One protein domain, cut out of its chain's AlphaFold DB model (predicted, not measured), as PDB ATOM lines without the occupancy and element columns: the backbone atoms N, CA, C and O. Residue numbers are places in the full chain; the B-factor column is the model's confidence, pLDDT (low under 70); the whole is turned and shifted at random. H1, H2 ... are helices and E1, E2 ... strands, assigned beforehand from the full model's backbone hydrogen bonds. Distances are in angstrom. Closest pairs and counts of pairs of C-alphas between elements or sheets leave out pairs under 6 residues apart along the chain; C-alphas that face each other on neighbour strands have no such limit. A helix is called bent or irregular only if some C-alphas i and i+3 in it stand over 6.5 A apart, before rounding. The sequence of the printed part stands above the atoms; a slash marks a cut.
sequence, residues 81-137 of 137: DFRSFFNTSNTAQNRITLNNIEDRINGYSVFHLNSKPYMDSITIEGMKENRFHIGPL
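Overview. This is residues 81 to 137 of the 137 residues of an uncharacterized protein of Metabacillus sp. KUDC1714 (UniProt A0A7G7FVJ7). One long helix, H2, makes the length of the domain; after it the chain folds back, and a small strand hairpin, E1 and E2, covers H2 residues 102 to 113 along one side. The short helix H1 packs aslant on H2 residues 98 to 105 and comes near E1, while residues 91 to 96 stick out at one end, free of the rest. The printed part has 57 residues with two named helices and two named strands, in the order H1, H2, E1, E2; the sheet has the order E1 - E2 and is antiparallel, and the class is mixed, helices and strands. The whole is only just compact, close to loose, with a radius of gyration of the C-alphas of 12.0 A, and it spans 38 by 19 by 18 A, only just a rod.

Arrangement. H1, residues 81 to 87, and H2, residues 92 to 115, form a helical hairpin. They touch, H2 with residues 98 to 105 alone, and the closest C-alphas are those of Asp 81 and Ile 101, 6.1 A apart. Their lines stand at a steep tilt of 45 degrees, opposite ways. H2 is irregular, with C-alphas 93 and 96 7.6 A apart, and has a kink of 32 degrees near residue 99. Every O i to N i+4 pair is within hydrogen-bond range in H1, and 18 of 20 are in H2. The strands E1, residues 122 to 125, and E2, residues 131 to 134, form an antiparallel hairpin, with 175 degrees between their directions. Across it N 124 and O 132 are 2.8 A apart and N 122 and O 134 are 2.9 A apart, both within hydrogen-bond range. The closest C-alphas of H2 and E1 are those of Ser 109 and Ile 122, 6.7 A apart. For H2 and E2 they are those of Ser 109 and Ile 134, at 7.3 A. For H1 and E1 they are those of Phe 86 and Glu 125, at 8.0 A. H1 and E2 are apart.

Along the chain. H1 runs from Asp 81, with its C-alpha at (105.978, 136.290, 117.273), to Asn 87. H2 runs from Ala 92 to Ser 115, 34.5 A from first to last C-alpha, and ends at C-alpha 115 at (120.265, 133.947, 102.678). E1 runs from Ile 122 to Glu 125 over 10.2 A. E2 runs from Arg 131 to Ile 134 over 10.3 A, ending at C-alpha 134 at (107.171, 139.630, 101.267).

Size, cuts and confidence. The two C-alphas farthest apart are those of Gln 93 and Pro 117, at 38.0 A. The printed part has no cut, and it ends at residue 137, the chain's last. The links from H1 to H2 and from E1 to E2 are tight, and the link from H2 to E1 is short. The mean pLDDT of the printed part is 89.9, and one residue, Leu 137, is under 70.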
ATOM      1  N   ASP A  81     106.148 135.185 118.200       92.81
ATOM      2  CA  ASP A  81     105.978 136.290 117.273       92.81
ATOM      3  C   ASP A  81     104.898 135.999 116.230       92.81
ATOM      4  O   ASP A  81     103.945 136.762 116.061       92.81
ATOM      5  N   PHE A  82     105.028 134.850 115.574       92.81
ATOM      6  CA  PHE A  82     104.107 134.377 114.550       92.81
ATOM      7  C   PHE A  82     102.780 133.950 115.176       92.81
ATOM      8  O   PHE A  82     101.715 134.314 114.683       92.81
ATOM      9  N   ARG A  83     102.807 133.263 116.323       91.12
ATOM     10  CA  ARG A  83     101.583 132.918 117.062       91.12
ATOM     11  C   ARG A  83     100.814 134.162 117.501       91.12
ATOM     12  O   ARG A  83      99.590 134.194 117.382       91.12
ATOM     13  N   SER A  84     101.505 135.198 117.969       91.25
ATOM     14  CA  SER A  84     100.901 136.481 118.335       91.25
ATOM     15  C   SER A  84     100.327 137.191 117.116       91.25
ATOM     16  O   SER A  84      99.212 137.709 117.194       91.25
ATOM     17  N   PHE A  85     101.030 137.156 115.980       91.50
ATOM     18  CA  PHE A  85     100.517 137.663 114.708       91.50
ATOM     19  C   PHE A  85      99.216 136.965 114.308       91.50
ATOM     20  O   PHE A  85      98.238 137.633 113.993       91.50
ATOM     21  N   PHE A  86      99.141 135.635 114.393       88.94
ATOM     22  CA  PHE A  86      97.926 134.895 114.043       88.94
ATOM     23  C   PHE A  86      96.758 135.125 115.016       88.94
ATOM     24  O   PHE A  86      95.594 135.088 114.611       88.94
ATOM     25  N   ASN A  87      97.045 135.349 116.301       88.38
ATOM     26  CA  ASN A  87      96.021 135.420 117.343       88.38
ATOM     27  C   ASN A  87      95.490 136.834 117.613       88.38
ATOM     28  O   ASN A  87      94.351 136.961 118.085       88.38
ATOM     29  N   THR A  88      96.269 137.874 117.314       88.69
ATOM     30  CA  THR A  88      95.900 139.275 117.572       88.69
ATOM     31  C   THR A  88      94.924 139.778 116.515       88.69
ATOM     32  O   THR A  88      95.209 139.721 115.328       88.69
ATOM     33  N   SER A  89      93.766 140.297 116.919       86.88
ATOM     34  CA  SER A  89      92.810 140.895 115.979       86.88
ATOM     35  C   SER A  89      93.316 142.231 115.431       86.88
ATOM     36  O   SER A  89      93.790 143.079 116.198       86.88
ATOM     37  N   ASN A  90      93.151 142.442 114.122       85.75
ATOM     38  CA  ASN A  90      93.497 143.686 113.434       85.75
ATOM     39  C   ASN A  90      92.496 144.807 113.755       85.75
ATOM     40  O   ASN A  90      91.605 145.136 112.979       85.75
ATOM     41  N   THR A  91      92.613 145.364 114.958       86.75
ATOM     42  CA  THR A  91      91.792 146.480 115.443       86.75
ATOM     43  C   THR A  91      92.665 147.704 115.693       86.75
ATOM     44  O   THR A  91      93.862 147.575 115.963       86.75
ATOM     45  N   ALA A  92      92.069 148.901 115.678       85.75
ATOM     46  CA  ALA A  92      92.790 150.150 115.944       85.75
ATOM     47  C   ALA A  92      93.543 150.131 117.292       85.75
ATOM     48  O   ALA A  92      94.655 150.642 117.381       85.75
ATOM     49  N   GLN A  93      92.978 149.472 118.311       88.62
ATOM     50  CA  GLN A  93      93.584 149.338 119.640       88.62
ATOM     51  C   GLN A  93      94.867 148.490 119.633       88.62
ATOM     52  O   GLN A  93      95.795 148.767 120.389       88.62
ATOM     53  N   ASN A  94      94.933 147.473 118.769       88.25
ATOM     54  CA  ASN A  94      96.051 146.528 118.704       88.25
ATOM     55  C   ASN A  94      97.090 146.894 117.638       88.25
ATOM     56  O   ASN A  94      98.091 146.191 117.505       88.25
ATOM     57  N   ARG A  95      96.881 147.973 116.870       89.06
ATOM     58  CA  ARG A  95      97.712 148.279 115.697       89.06
ATOM     59  C   ARG A  95      99.183 148.514 116.048       89.06
ATOM     60  O   ARG A  95     100.046 148.056 115.313       89.06
ATOM     61  N   ILE A  96      99.478 149.163 117.177       91.00
ATOM     62  CA  ILE A  96     100.865 149.384 117.632       91.00
ATOM     63  C   ILE A  96     101.560 148.045 117.909       91.00
ATOM     64  O   ILE A  96     102.677 147.814 117.453       91.00
ATOM     65  N   THR A  97     100.885 147.138 118.616       89.50
ATOM     66  CA  THR A  97     101.403 145.796 118.911       89.50
ATOM     67  C   THR A  97     101.597 144.979 117.636       89.50
ATOM     68  O   THR A  97     102.633 144.337 117.479       89.50
ATOM     69  N   LEU A  98     100.636 145.037 116.710       89.94
ATOM     70  CA  LEU A  98     100.718 144.372 115.408       89.94
ATOM     71  C   LEU A  98     101.882 144.896 114.568       89.94
ATOM     72  O   LEU A  98     102.635 144.076 114.065       89.94
ATOM     73  N   ASN A  99     102.094 146.214 114.487       91.31
ATOM     74  CA  ASN A  99     103.235 146.794 113.767       91.31
ATOM     75  C   ASN A  99     104.570 146.264 114.312       91.31
ATOM     76  O   ASN A  99     105.411 145.807 113.549       91.31
ATOM     77  N   ASN A 100     104.740 146.241 115.639       92.88
ATOM     78  CA  ASN A 100     105.965 145.719 116.252       92.88
ATOM     79  C   ASN A 100     106.172 144.223 115.957       92.88
ATOM     80  O   ASN A 100     107.306 143.759 115.864       92.88
ATOM     81  N   ILE A 101     105.089 143.448 115.850       93.25
ATOM     82  CA  ILE A 101     105.152 142.034 115.468       93.25
ATOM     83  C   ILE A 101     105.495 141.881 113.981       93.25
ATOM     84  O   ILE A 101     106.375 141.087 113.649       93.25
ATOM     85  N   GLU A 102     104.841 142.652 113.111       92.88
ATOM     86  CA  GLU A 102     105.093 142.706 111.667       92.88
ATOM     87  C   GLU A 102     106.558 143.069 111.379       92.88
ATOM     88  O   GLU A 102     107.183 142.406 110.558       92.88
ATOM     89  N   ASP A 103     107.152 144.021 112.107       94.38
ATOM     90  CA  ASP A 103     108.558 144.419 111.944       94.38
ATOM     91  C   ASP A 103     109.541 143.280 112.254       94.38
ATOM     92  O   ASP A 103     110.518 143.071 111.526       94.38
ATOM     93  N   ARG A 104     109.285 142.498 113.311       94.12
ATOM     94  CA  ARG A 104     110.133 141.342 113.655       94.12
ATOM     95  C   ARG A 104     109.970 140.203 112.652       94.12
ATOM     96  O   ARG A 104     110.969 139.620 112.231       94.12
ATOM     97  N   ILE A 105     108.731 139.915 112.240       94.50
ATOM     98  CA  ILE A 105     108.440 138.926 111.190       94.50
ATOM     99  C   ILE A 105     109.120 139.342 109.887       94.50
ATOM    100  O   ILE A 105     109.766 138.517 109.249       94.50
ATOM    101  N   ASN A 106     109.064 140.624 109.536       94.62
ATOM    102  CA  ASN A 106     109.733 141.172 108.369       94.62
ATOM    103  C   ASN A 106     111.250 140.969 108.432       94.62
ATOM    104  O   ASN A 106     111.828 140.440 107.488       94.62
ATOM    105  N   GLY A 107     111.896 141.305 109.552       94.25
ATOM    106  CA  GLY A 107     113.332 141.063 109.728       94.25
ATOM    107  C   GLY A 107     113.715 139.591 109.539       94.25
ATOM    108  O   GLY A 107     114.666 139.282 108.819       94.25
ATOM    109  N   TYR A 108     112.932 138.680 110.124       94.62
ATOM    110  CA  TYR A 108     113.108 137.237 109.952       94.62
ATOM    111  C   TYR A 108     112.937 136.802 108.487       94.62
ATOM    112  O   TYR A 108     113.796 136.114 107.932       94.62
ATOM    113  N   SER A 109     111.858 137.230 107.830       94.81
ATOM    114  CA  SER A 109     111.574 136.869 106.442       94.81
ATOM    115  C   SER A 109     112.622 137.420 105.473       94.81
ATOM    116  O   SER A 109     113.095 136.680 104.615       94.81
ATOM    117  N   VAL A 110     113.048 138.677 105.635       94.94
ATOM    118  CA  VAL A 110     114.119 139.296 104.835       94.94
ATOM    119  C   VAL A 110     115.431 138.536 104.998       94.94
ATOM    120  O   VAL A 110     116.131 138.316 104.009       94.94
ATOM    121  N   PHE A 111     115.777 138.115 106.217       95.31
ATOM    122  CA  PHE A 111     116.985 137.326 106.457       95.31
ATOM    123  C   PHE A 111     116.954 136.004 105.684       95.31
ATOM    124  O   PHE A 111     117.921 135.666 104.995       95.31
ATOM    125  N   HIS A 112     115.843 135.268 105.747       95.38
ATOM    126  CA  HIS A 112     115.720 133.997 105.037       95.38
ATOM    127  C   HIS A 112     115.671 134.176 103.517       95.38
ATOM    128  O   HIS A 112     116.401 133.480 102.820       95.38
ATOM    129  N   LEU A 113     114.933 135.160 102.999       94.88
ATOM    130  CA  LEU A 113     114.886 135.443 101.559       94.88
ATOM    131  C   LEU A 113     116.245 135.868 100.985       94.88
ATOM    132  O   LEU A 113     116.594 135.480  99.876       94.88
ATOM    133  N   ASN A 114     117.057 136.619 101.737       94.44
ATOM    134  CA  ASN A 114     118.395 137.005 101.270       94.44
ATOM    135  C   ASN A 114     119.441 135.895 101.422       94.44
ATOM    136  O   ASN A 114     120.413 135.859 100.669       94.44
ATOM    137  N   SER A 115     119.290 135.013 102.412       95.31
ATOM    138  CA  SER A 115     120.265 133.947 102.678       95.31
ATOM    139  C   SER A 115     119.971 132.650 101.924       95.31
ATOM    140  O   SER A 115     120.874 131.828 101.756       95.31
ATOM    141  N   LYS A 116     118.730 132.452 101.465       94.94
ATOM    142  CA  LYS A 116     118.273 131.241 100.783       94.94
ATOM    143  C   LYS A 116     117.881 131.572  99.335       94.94
ATOM    144  O   LYS A 116     116.738 131.932  99.085       94.94
ATOM    145  N   PRO A 117     118.784 131.391  98.349       92.25
ATOM    146  CA  PRO A 117     118.542 131.785  96.953       92.25
ATOM    147  C   PRO A 117     117.452 130.965  96.243       92.25
ATOM    148  O   PRO A 117     117.132 131.239  95.094       92.25
ATOM    149  N   TYR A 118     116.931 129.926  96.894       92.88
ATOM    150  CA  TYR A 118     115.830 129.091  96.414       92.88
ATOM    151  C   TYR A 118     114.464 129.520  96.981       92.88
ATOM    152  O   TYR A 118     113.461 128.871  96.693       92.88
ATOM    153  N   MET A 119     114.418 130.558  97.824       94.12
ATOM    154  CA  MET A 119     113.185 131.125  98.369       94.12
ATOM    155  C   MET A 119     112.928 132.495  97.741       94.12
ATOM    156  O   MET A 119     113.655 133.444  98.019       94.12
ATOM    157  N   ASP A 120     111.864 132.604  96.949       94.31
ATOM    158  CA  ASP A 120     111.520 133.863  96.275       94.31
ATOM    159  C   ASP A 120     110.582 134.748  97.107       94.31
ATOM    160  O   ASP A 120     110.658 135.974  97.059       94.31
ATOM    161  N   SER A 121     109.680 134.141  97.880       95.19
ATOM    162  CA  SER A 121     108.722 134.870  98.711       95.19
ATOM    163  C   SER A 121     108.316 134.083  99.955       95.19
ATOM    164  O   SER A 121     108.455 132.862 100.026       95.19
ATOM    165  N   ILE A 122     107.806 134.805 100.952       94.75
ATOM    166  CA  ILE A 122     107.165 134.249 102.144       94.75
ATOM    167  C   ILE A 122     105.783 134.888 102.261       94.75
ATOM    168  O   ILE A 122     105.652 136.112 102.292       94.75
ATOM    169  N   THR A 123     104.754 134.047 102.349       93.44
ATOM    170  CA  THR A 123     103.371 134.473 102.576       93.44
ATOM    171  C   THR A 123     102.822 133.772 103.806       93.44
ATOM    172  O   THR A 123     102.956 132.559 103.950       93.44
ATOM    173  N   ILE A 124     102.210 134.550 104.689       90.12
ATOM    174  CA  ILE A 124     101.643 134.102 105.953       90.12
ATOM    175  C   ILE A 124     100.198 134.576 105.999       90.12
ATOM    176  O   ILE A 124      99.929 135.778 105.929       90.12
ATOM    177  N   GLU A 125      99.269 133.637 106.135       88.00
ATOM    178  CA  GLU A 125      97.833 133.912 106.145       88.00
ATOM    179  C   GLU A 125      97.203 133.296 107.394       88.00
ATOM    180  O   GLU A 125      97.261 132.088 107.619       88.00
ATOM    181  N   GLY A 126      96.648 134.157 108.248       77.62
ATOM    182  CA  GLY A 126      95.931 133.768 109.455       77.62
ATOM    183  C   GLY A 126      94.418 133.758 109.258       77.62
ATOM    184  O   GLY A 126      93.875 134.453 108.406       77.62
ATOM    185  N   MET A 127      93.703 133.040 110.128       76.56
ATOM    186  CA  MET A 127      92.233 132.957 110.079       76.56
ATOM    187  C   MET A 127      91.510 134.265 110.468       76.56
ATOM    188  O   MET A 127      90.309 134.378 110.248       76.56
ATOM    189  N   LYS A 128      92.205 135.242 111.071       75.25
ATOM    190  CA  LYS A 128      91.637 136.503 111.595       75.25
ATOM    191  C   LYS A 128      91.923 137.727 110.706       75.25
ATOM    192  O   LYS A 128      92.166 138.807 111.230       75.25
ATOM    193  N   GLU A 129      91.940 137.539 109.385       75.88
ATOM    194  CA  GLU A 129      92.222 138.585 108.371       75.88
ATOM    195  C   GLU A 129      93.646 139.177 108.406       75.88
ATOM    196  O   GLU A 129      93.950 140.131 107.691       75.88
ATOM    197  N   ASN A 130      94.555 138.591 109.187       81.75
ATOM    198  CA  ASN A 130      95.963 138.977 109.175       81.75
ATOM    199  C   ASN A 130      96.672 138.280 108.015       81.75
ATOM    200  O   ASN A 130      96.747 137.048 107.972       81.75
ATOM    201  N   ARG A 131      97.226 139.075 107.098       88.69
ATOM    202  CA  ARG A 131      98.056 138.601 105.991       88.69
ATOM    203  C   ARG A 131      99.370 139.362 105.973       88.69
ATOM    204  O   ARG A 131      99.375 140.589 105.989       88.69
ATOM    205  N   PHE A 132     100.466 138.624 105.887       90.44
ATOM    206  CA  PHE A 132     101.802 139.165 105.683       90.44
ATOM    207  C   PHE A 132     102.396 138.535 104.426       90.44
ATOM    208  O   PHE A 132     102.335 137.320 104.244       90.44
ATOM    209  N   HIS A 133     102.946 139.356 103.540       92.69
ATOM    210  CA  HIS A 133     103.600 138.897 102.324       92.69
ATOM    211  C   HIS A 133     104.861 139.714 102.088       92.69
ATOM    212  O   HIS A 133     104.847 140.938 102.218       92.69
ATOM    213  N   ILE A 134     105.923 139.023 101.696       92.81
ATOM    214  CA  ILE A 134     107.171 139.630 101.267       92.81
ATOM    215  C   ILE A 134     107.800 138.812 100.146       92.81
ATOM    216  O   ILE A 134     107.874 137.587 100.221       92.81
ATOM    217  N   GLY A 135     108.257 139.517  99.118       88.50
ATOM    218  CA  GLY A 135     108.788 138.945  97.891       88.50
ATOM    219  C   GLY A 135     108.160 139.602  96.659       88.50
ATOM    220  O   GLY A 135     107.391 140.559  96.794       88.50
ATOM    221  N   PRO A 136     108.514 139.131  95.456       84.00
ATOM    222  CA  PRO A 136     107.815 139.492  94.232       84.00
ATOM    223  C   PRO A 136     106.366 138.975  94.271       84.00
ATOM    224  O   PRO A 136     106.112 137.888  94.796       84.00
ATOM    225  N   LEU A 137     105.443 139.763  93.709       58.69
ATOM    226  CA  LEU A 137     104.037 139.397  93.482       58.69
ATOM    227  C   LEU A 137     103.872 138.518  92.240       58.69
ATOM    228  O   LEU A 137     104.564 138.802  91.234       58.69
TER     229      LEU A 137